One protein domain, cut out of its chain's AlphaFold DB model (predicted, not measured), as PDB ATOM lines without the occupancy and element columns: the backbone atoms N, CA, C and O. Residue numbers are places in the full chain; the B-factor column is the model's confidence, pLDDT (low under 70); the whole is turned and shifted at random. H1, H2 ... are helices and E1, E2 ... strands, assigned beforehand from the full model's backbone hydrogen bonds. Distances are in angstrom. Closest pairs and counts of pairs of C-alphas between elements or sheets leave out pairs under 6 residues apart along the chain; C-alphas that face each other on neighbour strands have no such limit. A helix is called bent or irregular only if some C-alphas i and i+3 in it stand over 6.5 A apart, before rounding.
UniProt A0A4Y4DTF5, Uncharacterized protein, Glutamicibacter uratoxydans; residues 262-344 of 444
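AT A GLANCE: This is residues 262 to 344 of the 444 residues of an uncharacterized protein of Glutamicibacter uratoxydans (UniProt A0A4Y4DTF5). A small sheet of three short strands, E1, E2 and E3, has the long, kinked helix H1 running past it, and H3 packs across the later part of H1, away from the sheet. The short helix H2 sits beyond the E3 edge of the sheet, and from it a long stretch, residues 320 to 331, runs back past E3 to H3. The printed part has 83 residues with three named helices and three named strands, in the order E1, E2, H1, E3, H2, H3; the sheet is mixed in the order E1, E2, E3, and the class is mostly helix. The whole is compact, with a radius of gyration of the C-alphas of 11.6 A and spans of 33 by 28 by 27 A.

HOW THE PARTS SIT: The inner strand E2, residues 272 to 275, is antiparallel to the edge strand E1, residues 262 to 264, with which it forms a hairpin; N 263 and O 273 are 2.8 A apart, within hydrogen-bond range. On the other side of E2 is the edge strand E3, residues 308 to 310, parallel to E2, with N 274 and O 309 at 2.9 A. Residues 309 to 310 of E3 also pair, parallel, with residues 322 to 323. H1, residues 277 to 301, is on the sheet but only grazes it, with residues 277 to 294; its closest C-alpha to E2 is that of Trp 283, 7.8 A from that of Phe 275. E2, H1 and E3 form a strand-helix-strand unit, two parallel neighbour strands with a helix between them in the chain, and its crossover is left-handed. H3, residues 332 to 342, touches H1 at residues 289 to 297 alone; the closest C-alphas, of Gly 293 and Val 332, are 4.7 A apart, and the lines are about perpendicular at 75 degrees. H3 is not on the sheet. H2, residues 313 to 319, only grazes the sheet, with residues 315 to 319; its closest C-alphas to E3, of Ala 316 and Thr 310, are 6.3 A apart. H2 is apart from H1 and from H3. Every O i to N i+4 pair is within hydrogen-bond range in H2 and H3; in H1 16 of 21 are.

IN THESE COORDINATES: E1 begins at C-alpha 262, (133.554, 243.375, 307.023). E2 is 10.1 A long from first to last C-alpha. H1 is 31.4 A long, from (123.819, 243.133, 306.429) to (147.059, 222.763, 300.846); it has a kink of 74 degrees near residue 284 and is irregular, with C-alphas 278 and 281 7.3 A apart. E3 is 6.3 A long and H2 10.1 A. H3 is 15.8 A long and ends at C-alpha 342, (137.097, 227.930, 292.767).

THE WHOLE: The C-alphas of Ser 278 and Gly 302, the two farthest apart, are 33.5 A apart. The printed part has no cut, and the link from H2 to H3, 12 residues, is long. The mean pLDDT of the printed part is 75.7; it is under 70 at residues 265 to 269, 277 to 281, 312 to 320 and 325 to 330.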
ATOM      1  N   CYS A 262     132.319 244.135 306.921       78.06
ATOM      2  CA  CYS A 262     133.554 243.375 307.023       78.06
ATOM      3  C   CYS A 262     133.898 243.150 308.493       78.06
ATOM      4  O   CYS A 262     133.976 244.098 309.279       78.06
ATOM      5  N   VAL A 263     134.112 241.894 308.858       78.56
ATOM      6  CA  VAL A 263     134.523 241.474 310.192       78.56
ATOM      7  C   VAL A 263     135.886 240.808 310.061       78.56
ATOM      8  O   VAL A 263     136.057 239.866 309.287       78.56
ATOM      9  N   ALA A 264     136.870 241.304 310.811       73.69
ATOM     10  CA  ALA A 264     138.149 240.618 310.942       73.69
ATOM     11  C   ALA A 264     137.901 239.263 311.618       73.69
ATOM     12  O   ALA A 264     137.181 239.215 312.619       73.69
ATOM     13  N   GLY A 265     138.500 238.178 311.121       63.25
ATOM     14  CA  GLY A 265     138.262 236.809 311.611       63.25
ATOM     15  C   GLY A 265     138.649 236.518 313.073       63.25
ATOM     16  O   GLY A 265     138.710 235.356 313.464       63.25
ATOM     17  N   GLY A 266     138.942 237.538 313.887       59.03
ATOM     18  CA  GLY A 266     139.369 237.433 315.280       59.03
ATOM     19  C   GLY A 266     140.818 237.871 315.510       59.03
ATOM     20  O   GLY A 266     141.512 238.344 314.608       59.03
ATOM     21  N   ALA A 267     141.287 237.747 316.755       45.31
ATOM     22  CA  ALA A 267     142.654 238.104 317.123       45.31
ATOM     23  C   ALA A 267     143.660 237.151 316.451       45.31
ATOM     24  O   ALA A 267     143.693 235.966 316.768       45.31
ATOM     25  N   GLY A 268     144.475 237.680 315.533       57.50
ATOM     26  CA  GLY A 268     145.446 236.904 314.751       57.50
ATOM     27  C   GLY A 268     144.922 236.372 313.412       57.50
ATOM     28  O   GLY A 268     145.647 235.642 312.744       57.50
ATOM     29  N   ALA A 269     143.701 236.731 313.003       64.88
ATOM     30  CA  ALA A 269     143.153 236.303 311.721       64.88
ATOM     31  C   ALA A 269     143.871 236.966 310.536       64.88
ATOM     32  O   ALA A 269     144.075 238.183 310.519       64.88
ATOM     33  N   LYS A 270     144.222 236.149 309.539       77.25
ATOM     34  CA  LYS A 270     144.826 236.587 308.273       77.25
ATOM     35  C   LYS A 270     143.806 237.157 307.283       77.25
ATOM     36  O   LYS A 270     144.192 237.918 306.398       77.25
ATOM     37  N   HIS A 271     142.524 236.824 307.459       83.56
ATOM     38  CA  HIS A 271     141.462 237.167 306.516       83.56
ATOM     39  C   HIS A 271     140.418 238.116 307.106       83.56
ATOM     40  O   HIS A 271     140.003 238.007 308.268       83.56
ATOM     41  N   ASP A 272     139.968 239.017 306.243       83.00
ATOM     42  CA  ASP A 272     138.834 239.902 306.432       83.00
ATOM     43  C   ASP A 272     137.619 239.278 305.734       83.00
ATOM     44  O   ASP A 272     137.653 238.977 304.536       83.00
ATOM     45  N   TYR A 273     136.539 239.076 306.487       83.31
ATOM     46  CA  TYR A 273     135.333 238.433 305.983       83.31
ATOM     47  C   TYR A 273     134.229 239.457 305.774       83.31
ATOM     48  O   TYR A 273     133.783 240.086 306.733       83.31
ATOM     49  N   CYS A 274     133.768 239.620 304.538       78.69
ATOM     50  CA  CYS A 274     132.806 240.658 304.184       78.69
ATOM     51  C   CYS A 274     131.481 240.071 303.681       78.69
ATOM     52  O   CYS A 274     131.455 239.379 302.660       78.69
ATOM     53  N   PHE A 275     130.378 240.404 304.352       74.44
ATOM     54  CA  PHE A 275     129.026 239.919 304.050       74.44
ATOM     55  C   PHE A 275     128.002 241.061 303.966       74.44
ATOM     56  O   PHE A 275     128.251 242.191 304.402       74.44
ATOM     57  N   TRP A 276     126.825 240.780 303.401       70.75
ATOM     58  CA  TRP A 276     125.741 241.760 303.348       70.75
ATOM     59  C   TRP A 276     124.992 241.833 304.687       70.75
ATOM     60  O   TRP A 276     124.710 240.798 305.279       70.75
ATOM     61  N   PRO A 277     124.538 243.012 305.155       67.25
ATOM     62  CA  PRO A 277     123.819 243.133 306.429       67.25
ATOM     63  C   PRO A 277     122.560 242.259 306.532       67.25
ATOM     64  O   PRO A 277     122.182 241.835 307.620       67.25
ATOM     65  N   SER A 278     121.910 241.956 305.404       63.97
ATOM     66  CA  SER A 278     120.780 241.020 305.341       63.97
ATOM     67  C   SER A 278     121.153 239.574 305.686       63.97
ATOM     68  O   SER A 278     120.276 238.789 306.037       63.97
ATOM     69  N   GLU A 279     122.435 239.226 305.595       67.88
ATOM     70  CA  GLU A 279     123.011 237.908 305.884       67.88
ATOM     71  C   GLU A 279     123.525 237.812 307.327       67.88
ATOM     72  O   GLU A 279     123.893 236.728 307.771       67.88
ATOM     73  N   ALA A 280     123.498 238.909 308.095       68.44
ATOM     74  CA  ALA A 280     124.037 238.963 309.456       68.44
ATOM     75  C   ALA A 280     123.449 237.885 310.385       68.44
ATOM     76  O   ALA A 280     124.163 237.322 311.206       68.44
ATOM     77  N   GLY A 281     122.163 237.549 310.220       69.81
ATOM     78  CA  GLY A 281     121.517 236.488 311.002       69.81
ATOM     79  C   GLY A 281     122.005 235.072 310.673       69.81
ATOM     80  O   GLY A 281     121.855 234.179 311.495       69.81
ATOM     81  N   GLN A 282     122.581 234.857 309.488       71.06
ATOM     82  CA  GLN A 282     123.200 233.586 309.091       71.06
ATOM     83  C   GLN A 282     124.710 233.584 309.380       71.06
ATOM     84  O   GLN A 282     125.314 232.529 309.554       71.06
ATOM     85  N   TRP A 283     125.317 234.770 309.458       73.38
ATOM     86  CA  TRP A 283     126.754 234.946 309.628       73.38
ATOM     87  C   TRP A 283     127.301 234.386 310.948       73.38
ATOM     88  O   TRP A 283     128.404 233.848 310.952       73.38
ATOM     89  N   GLU A 284     126.560 234.463 312.059       72.88
ATOM     90  CA  GLU A 284     127.067 233.994 313.364       72.88
ATOM     91  C   GLU A 284     127.445 232.503 313.371       72.88
ATOM     92  O   GLU A 284     128.477 232.140 313.934       72.88
ATOM     93  N   GLU A 285     126.648 231.648 312.723       71.19
ATOM     94  CA  GLU A 285     126.893 230.202 312.650       71.19
ATOM     95  C   GLU A 285     127.705 229.829 311.397       71.19
ATOM     96  O   GLU A 285     128.723 229.139 311.489       71.19
ATOM     97  N   LEU A 286     127.315 230.335 310.219       73.81
ATOM     98  CA  LEU A 286     127.978 229.985 308.956       73.81
ATOM     99  C   LEU A 286     129.377 230.607 308.840       73.81
ATOM    100  O   LEU A 286     130.275 229.993 308.265       73.81
ATOM    101  N   GLY A 287     129.583 231.797 309.408       76.81
ATOM    102  CA  GLY A 287     130.873 232.486 309.406       76.81
ATOM    103  C   GLY A 287     131.937 231.717 310.186       76.81
ATOM    104  O   GLY A 287     133.082 231.652 309.747       76.81
ATOM    105  N   GLN A 288     131.571 231.049 311.286       79.94
ATOM    106  CA  GLN A 288     132.509 230.192 312.020       79.94
ATOM    107  C   GLN A 288     132.916 228.961 311.205       79.94
ATOM    108  O   GLN A 288     134.100 228.625 311.164       79.94
ATOM    109  N   ASN A 289     131.964 228.323 310.518       83.31
ATOM    110  CA  ASN A 289     132.256 227.189 309.638       83.31
ATOM    111  C   ASN A 289     133.135 227.603 308.454       83.31
ATOM    112  O   ASN A 289     134.043 226.864 308.082       83.31
ATOM    113  N   LEU A 290     132.913 228.800 307.903       84.19
ATOM    114  CA  LEU A 290     133.746 229.360 306.842       84.19
ATOM    115  C   LEU A 290     135.173 229.651 307.326       84.19
ATOM    116  O   LEU A 290     136.121 229.253 306.659       84.19
ATOM    117  N   VAL A 291     135.341 230.288 308.490       86.44
ATOM    118  CA  VAL A 291     136.669 230.542 309.081       86.44
ATOM    119  C   VAL A 291     137.423 229.229 309.299       86.44
ATOM    120  O   VAL A 291     138.584 229.107 308.913       86.44
ATOM    121  N   GLN A 292     136.759 228.222 309.872       86.38
ATOM    122  CA  GLN A 292     137.358 226.902 310.087       86.38
ATOM    123  C   GLN A 292     137.674 226.182 308.770       86.38
ATOM    124  O   GLN A 292     138.715 225.538 308.672       86.38
ATOM    125  N   GLY A 293     136.800 226.290 307.767       87.81
ATOM    126  CA  GLY A 293     137.000 225.693 306.447       87.81
ATOM    127  C   GLY A 293     138.181 226.308 305.705       87.81
ATOM    128  O   GLY A 293     139.013 225.571 305.188       87.81
ATOM    129  N   VAL A 294     138.302 227.641 305.725       89.00
ATOM    130  CA  VAL A 294     139.468 228.368 305.196       89.00
ATOM    131  C   VAL A 294     140.741 227.872 305.873       89.00
ATOM    132  O   VAL A 294     141.632 227.383 305.189       89.00
ATOM    133  N   GLN A 295     140.789 227.896 307.209       88.94
ATOM    134  CA  GLN A 295     141.974 227.480 307.959       88.94
ATOM    135  C   GLN A 295     142.375 226.034 307.641       88.94
ATOM    136  O   GLN A 295     143.539 225.767 307.360       88.94
ATOM    137  N   ARG A 296     141.418 225.097 307.631       89.38
ATOM    138  CA  ARG A 296     141.695 223.694 307.291       89.38
ATOM    139  C   ARG A 296     142.178 223.529 305.858       89.38
ATOM    140  O   ARG A 296     143.044 222.694 305.622       89.38
ATOM    141  N   LEU A 297     141.635 224.292 304.912       89.94
ATOM    142  CA  LEU A 297     142.060 224.220 303.520       89.94
ATOM    143  C   LEU A 297     143.478 224.770 303.338       89.94
ATOM    144  O   LEU A 297     144.277 224.140 302.649       89.94
ATOM    145  N   GLU A 298     143.826 225.893 303.970       91.00
ATOM    146  CA  GLU A 298     145.199 226.423 303.969       91.00
ATOM    147  C   GLU A 298     146.166 225.452 304.652       91.00
ATOM    148  O   GLU A 298     147.214 225.115 304.102       91.00
ATOM    149  N   ASP A 299     145.775 224.914 305.809       90.06
ATOM    150  CA  ASP A 299     146.562 223.927 306.541       90.06
ATOM    151  C   ASP A 299     146.707 222.622 305.762       90.06
ATOM    152  O   ASP A 299     147.718 221.954 305.928       90.06
ATOM    153  N   ALA A 300     145.753 222.237 304.909       88.06
ATOM    154  CA  ALA A 300     145.827 221.037 304.075       88.06
ATOM    155  C   ALA A 300     146.632 221.270 302.787       88.06
ATOM    156  O   ALA A 300     147.441 220.421 302.412       88.06
ATOM    157  N   SER A 301     146.456 222.421 302.142       89.19
ATOM    158  CA  SER A 301     147.059 222.763 300.846       89.19
ATOM    159  C   SER A 301     148.460 223.371 300.959       89.19
ATOM    160  O   SER A 301     149.278 223.186 300.065       89.19
ATOM    161  N   GLY A 302     148.767 224.063 302.060       88.62
ATOM    162  CA  GLY A 302     149.965 224.900 302.187       88.62
ATOM    163  C   GLY A 302     149.887 226.215 301.401       88.62
ATOM    164  O   GLY A 302     150.884 226.928 301.326       88.62
ATOM    165  N   ILE A 303     148.730 226.538 300.813       87.31
ATOM    166  CA  ILE A 303     148.497 227.752 300.027       87.31
ATOM    167  C   ILE A 303     147.669 228.723 300.865       87.31
ATOM    168  O   ILE A 303     146.582 228.373 301.316       87.31
ATOM    169  N   GLU A 304     148.171 229.945 301.038       88.31
ATOM    170  CA  GLU A 304     147.415 231.032 301.666       88.31
ATOM    171  C   GLU A 304     146.390 231.597 300.670       88.31
ATOM    172  O   GLU A 304     146.728 231.951 299.535       88.31
ATOM    173  N   LEU A 305     145.128 231.659 301.087       85.69
ATOM    174  CA  LEU A 305     144.032 232.241 300.330       85.69
ATOM    175  C   LEU A 305     144.085 233.776 300.390       85.69
ATOM    176  O   LEU A 305     144.666 234.361 301.308       85.69
ATOM    177  N   PRO A 306     143.440 234.472 299.437       83.06
ATOM    178  CA  PRO A 306     143.347 235.921 299.470       83.06
ATOM    179  C   PRO A 306     142.830 236.465 300.802       83.06
ATOM    180  O   PRO A 306     141.939 235.912 301.451       83.06
ATOM    181  N   ARG A 307     143.378 237.618 301.190       83.06
ATOM    182  CA  ARG A 307     143.050 238.283 302.455       83.06
ATOM    183  C   ARG A 307     141.560 238.594 302.600       83.06
ATOM    184  O   ARG A 307     141.063 238.622 303.716       83.06
ATOM    185  N   ILE A 308     140.852 238.864 301.509       80.31
ATOM    186  CA  ILE A 308     139.426 239.194 301.547       80.31
ATOM    187  C   ILE A 308     138.631 237.975 301.100       80.31
ATOM    188  O   ILE A 308     138.773 237.539 299.961       80.31
ATOM    189  N   ILE A 309     137.758 237.477 301.975       83.94
ATOM    190  CA  ILE A 309     136.767 236.444 301.659       83.94
ATOM    191  C   ILE A 309     135.385 237.088 301.751       83.94
ATOM    192  O   ILE A 309     135.036 237.682 302.772       83.94
ATOM    193  N   THR A 310     134.576 237.021 300.696       76.44
ATOM    194  CA  THR A 310     133.326 237.789 300.646       76.44
ATOM    195  C   THR A 310     132.174 237.070 299.966       76.44
ATOM    196  O   THR A 310     132.365 236.311 299.023       76.44
ATOM    197  N   THR A 311     130.946 237.368 300.391       72.50
ATOM    198  CA  THR A 311     129.725 236.946 299.685       72.50
ATOM    199  C   THR A 311     129.419 237.798 298.455       72.50
ATOM    200  O   THR A 311     128.551 237.470 297.655       72.50
ATOM    201  N   SER A 312     130.164 238.888 298.238       65.94
ATOM    202  CA  SER A 312     129.988 239.765 297.083       65.94
ATOM    203  C   SER A 312     130.986 239.447 295.974       65.94
ATOM    204  O   SER A 312     132.162 239.807 296.039       65.94
ATOM    205  N   LYS A 313     130.502 238.841 294.884       62.78
ATOM    206  CA  LYS A 313     131.324 238.544 293.698       62.78
ATOM    207  C   LYS A 313     132.000 239.794 293.115       62.78
ATOM    208  O   LYS A 313     133.149 239.730 292.688       62.78
ATOM    209  N   GLY A 314     131.297 240.929 293.096       57.25
ATOM    210  CA  GLY A 314     131.845 242.194 292.598       57.25
ATOM    211  C   GLY A 314     132.958 242.743 293.491       57.25
ATOM    212  O   GLY A 314     133.966 243.229 292.985       57.25
ATOM    213  N   TYR A 315     132.806 242.612 294.812       63.66
ATOM    214  CA  TYR A 315     133.825 243.046 295.766       63.66
ATOM    215  C   TYR A 315     135.072 242.158 295.713       63.66
ATOM    216  O   TYR A 315     136.183 242.680 295.694       63.66
ATOM    217  N   ALA A 316     134.894 240.838 295.591       61.62
ATOM    218  CA  ALA A 316     135.980 239.887 295.353       61.62
ATOM    219  C   ALA A 316     136.797 240.279 294.110       61.62
ATOM    220  O   ALA A 316     137.996 240.519 294.207       61.62
ATOM    221  N   ALA A 317     136.136 240.483 292.964       60.53
ATOM    222  CA  ALA A 317     136.810 240.879 291.726       60.53
ATOM    223  C   ALA A 317     137.535 242.234 291.832       60.53
ATOM    224  O   ALA A 317     138.637 242.385 291.310       60.53
ATOM    225  N   ALA A 318     136.940 243.219 292.512       58.06
ATOM    226  CA  ALA A 318     137.534 244.549 292.669       58.06
ATOM    227  C   ALA A 318     138.752 244.568 293.608       58.06
ATOM    228  O   ALA A 318     139.618 245.430 293.475       58.06
ATOM    229  N   THR A 319     138.808 243.645 294.568       64.50
ATOM    230  CA  THR A 319     139.848 243.603 295.607       64.50
ATOM    231  C   THR A 319     140.868 242.484 295.410       64.50
ATOM    232  O   THR A 319     141.842 242.419 296.156       64.50
ATOM    233  N   GLY A 320     140.660 241.612 294.419       65.50
ATOM    234  CA  GLY A 320     141.408 240.361 294.284       65.50
ATOM    235  C   GLY A 320     141.094 239.351 295.395       65.50
ATOM    236  O   GLY A 320     141.927 238.503 295.690       65.50
ATOM    237  N   GLY A 321     139.935 239.481 296.049       74.12
ATOM    238  CA  GLY A 321     139.455 238.569 297.087       74.12
ATOM    239  C   GLY A 321     138.768 237.319 296.528       74.12
ATOM    240  O   GLY A 321     138.486 237.234 295.334       74.12
ATOM    241  N   GLU A 322     138.441 236.373 297.409       81.44
ATOM    242  CA  GLU A 322     137.685 235.166 297.065       81.44
ATOM    243  C   GLU A 322     136.200 235.316 297.366       81.44
ATOM    244  O   GLU A 322     135.789 235.839 298.407       81.44
ATOM    245  N   HIS A 323     135.380 234.827 296.441       77.62
ATOM    246  CA  HIS A 323     133.932 234.881 296.562       77.62
ATOM    247  C   HIS A 323     133.362 233.564 297.084       77.62
ATOM    248  O   HIS A 323     133.548 232.522 296.461       77.62
ATOM    249  N   VAL A 324     132.556 233.629 298.139       75.62
ATOM    250  CA  VAL A 324     131.934 232.473 298.787       75.62
ATOM    251  C   VAL A 324     130.417 232.591 298.754       75.62
ATOM    252  O   VAL A 324     129.866 233.635 299.084       75.62
ATOM    253  N   LYS A 325     129.717 231.506 298.400       69.25
ATOM    254  CA  LYS A 325     128.246 231.486 298.463       69.25
ATOM    255  C   LYS A 325     127.778 230.906 299.789       69.25
ATOM    256  O   LYS A 325     127.962 229.718 300.030       69.25
ATOM    257  N   LEU A 326     127.094 231.706 300.605       64.31
ATOM    258  CA  LEU A 326     126.432 231.197 301.807       64.31
ATOM    259  C   LEU A 326     125.227 230.333 301.405       64.31
ATOM    260  O   LEU A 326     124.217 230.828 300.904       64.31
ATOM    261  N   ALA A 327     125.337 229.022 301.610       60.84
ATOM    262  CA  ALA A 327     124.218 228.094 301.485       60.84
ATOM    263  C   ALA A 327     123.552 227.877 302.852       60.84
ATOM    264  O   ALA A 327     124.209 227.935 303.888       60.84
ATOM    265  N   GLN A 328     122.254 227.547 302.865       54.78
ATOM    266  CA  GLN A 328     121.478 227.317 304.101       54.78
ATOM    267  C   GLN A 328     121.993 226.149 304.974       54.78
ATOM    268  O   GLN A 328     121.501 225.958 306.080       54.78
ATOM    269  N   GLN A 329     122.958 225.364 304.483       58.91
ATOM    270  CA  GLN A 329     123.606 224.250 305.185       58.91
ATOM    271  C   GLN A 329     125.127 224.296 304.975       58.91
ATOM    272  O   GLN A 329     125.729 223.341 304.492       58.91
ATOM    273  N   TYR A 330     125.744 225.439 305.268       69.06
ATOM    274  CA  TYR A 330     127.190 225.605 305.141       69.06
ATOM    275  C   TYR A 330     127.906 224.867 306.287       69.06
ATOM    276  O   TYR A 330     127.956 225.358 307.415       69.06
ATOM    277  N   THR A 331     128.422 223.667 306.019       79.38
ATOM    278  CA  THR A 331     129.345 222.938 306.911       79.38
ATOM    279  C   THR A 331     130.796 223.310 306.605       79.38
ATOM    280  O   THR A 331     131.086 223.877 305.548       79.38
ATOM    281  N   VAL A 332     131.720 222.959 307.502       81.12
ATOM    282  CA  VAL A 332     133.167 223.160 307.296       81.12
ATOM    283  C   VAL A 332     133.636 222.482 306.004       81.12
ATOM    284  O   VAL A 332     134.356 223.081 305.213       81.12
ATOM    285  N   GLU A 333     133.162 221.266 305.743       81.88
ATOM    286  CA  GLU A 333     133.501 220.477 304.556       81.88
ATOM    287  C   GLU A 333     132.957 221.135 303.284       81.88
ATOM    288  O   GLU A 333     133.665 221.244 302.285       81.88
ATOM    289  N   SER A 334     131.721 221.649 303.322       80.25
ATOM    290  CA  SER A 334     131.146 222.369 302.179       80.25
ATOM    291  C   SER A 334     131.903 223.663 301.856       80.25
ATOM    292  O   SER A 334     132.017 224.030 300.686       80.25
ATOM    293  N   ALA A 335     132.465 224.320 302.878       80.88
ATOM    294  CA  ALA A 335     133.294 225.507 302.716       80.88
ATOM    295  C   ALA A 335     134.630 225.174 302.049       80.88
ATOM    296  O   ALA A 335     135.030 225.839 301.095       80.88
ATOM    297  N   MET A 336     135.289 224.109 302.519       83.56
ATOM    298  CA  MET A 336     136.525 223.604 301.920       83.56
ATOM    299  C   MET A 336     136.314 223.241 300.447       83.56
ATOM    300  O   MET A 336     137.113 223.642 299.606       83.56
ATOM    301  N   TRP A 337     135.212 222.561 300.121       84.50
ATOM    302  CA  TRP A 337     134.865 222.203 298.744       84.50
ATOM    303  C   TRP A 337     134.585 223.413 297.843       84.50
ATOM    304  O   TRP A 337     135.147 223.481 296.750       84.50
ATOM    305  N   ASP A 338     133.751 224.373 298.269       83.19
ATOM    306  CA  ASP A 338     133.449 225.577 297.465       83.19
ATOM    307  C   ASP A 338     134.725 226.385 297.185       83.19
ATOM    308  O   ASP A 338     134.943 226.824 296.057       83.19
ATOM    309  N   LEU A 339     135.608 226.531 298.179       83.44
ATOM    310  CA  LEU A 339     136.882 227.237 298.023       83.44
ATOM    311  C   LEU A 339     137.874 226.467 297.143       83.44
ATOM    312  O   LEU A 339     138.467 227.054 296.238       83.44
ATOM    313  N   ALA A 340     138.034 225.159 297.356       84.12
ATOM    314  CA  ALA A 340     138.931 224.327 296.557       84.12
ATOM    315  C   ALA A 340     138.533 224.343 295.074       84.12
ATOM    316  O   ALA A 340     139.373 224.584 294.211       84.12
ATOM    317  N   MET A 341     137.243 224.172 294.769       83.50
ATOM    318  CA  MET A 341     136.760 224.120 293.384       83.50
ATOM    319  C   MET A 341     136.826 225.469 292.658       83.50
ATOM    320  O   MET A 341     136.900 225.486 291.436       83.50
ATOM    321  N   ARG A 342     136.858 226.601 293.371       78.75
ATOM    322  CA  ARG A 342     137.097 227.930 292.767       78.75
ATOM    323  C   ARG A 342     138.552 228.187 292.409       78.75
ATOM    324  O   ARG A 342     138.833 229.023 291.558       78.75
ATOM    325  N   ASN A 343     139.461 227.473 293.062       76.75
ATOM    326  CA  ASN A 343     140.883 227.513 292.745       76.75
ATOM    327  C   ASN A 343     141.254 226.544 291.610       76.75
ATOM    328  O   ASN A 343     142.416 226.493 291.203       76.75
ATOM    329  N   VAL A 344     140.269 225.814 291.071       78.00
ATOM    330  CA  VAL A 344     140.391 225.045 289.835       78.00
ATOM    331  C   VAL A 344     139.995 225.940 288.664       78.00
ATOM    332  O   VAL A 344     138.861 226.408 288.586       78.00
TER     333      VAL A 344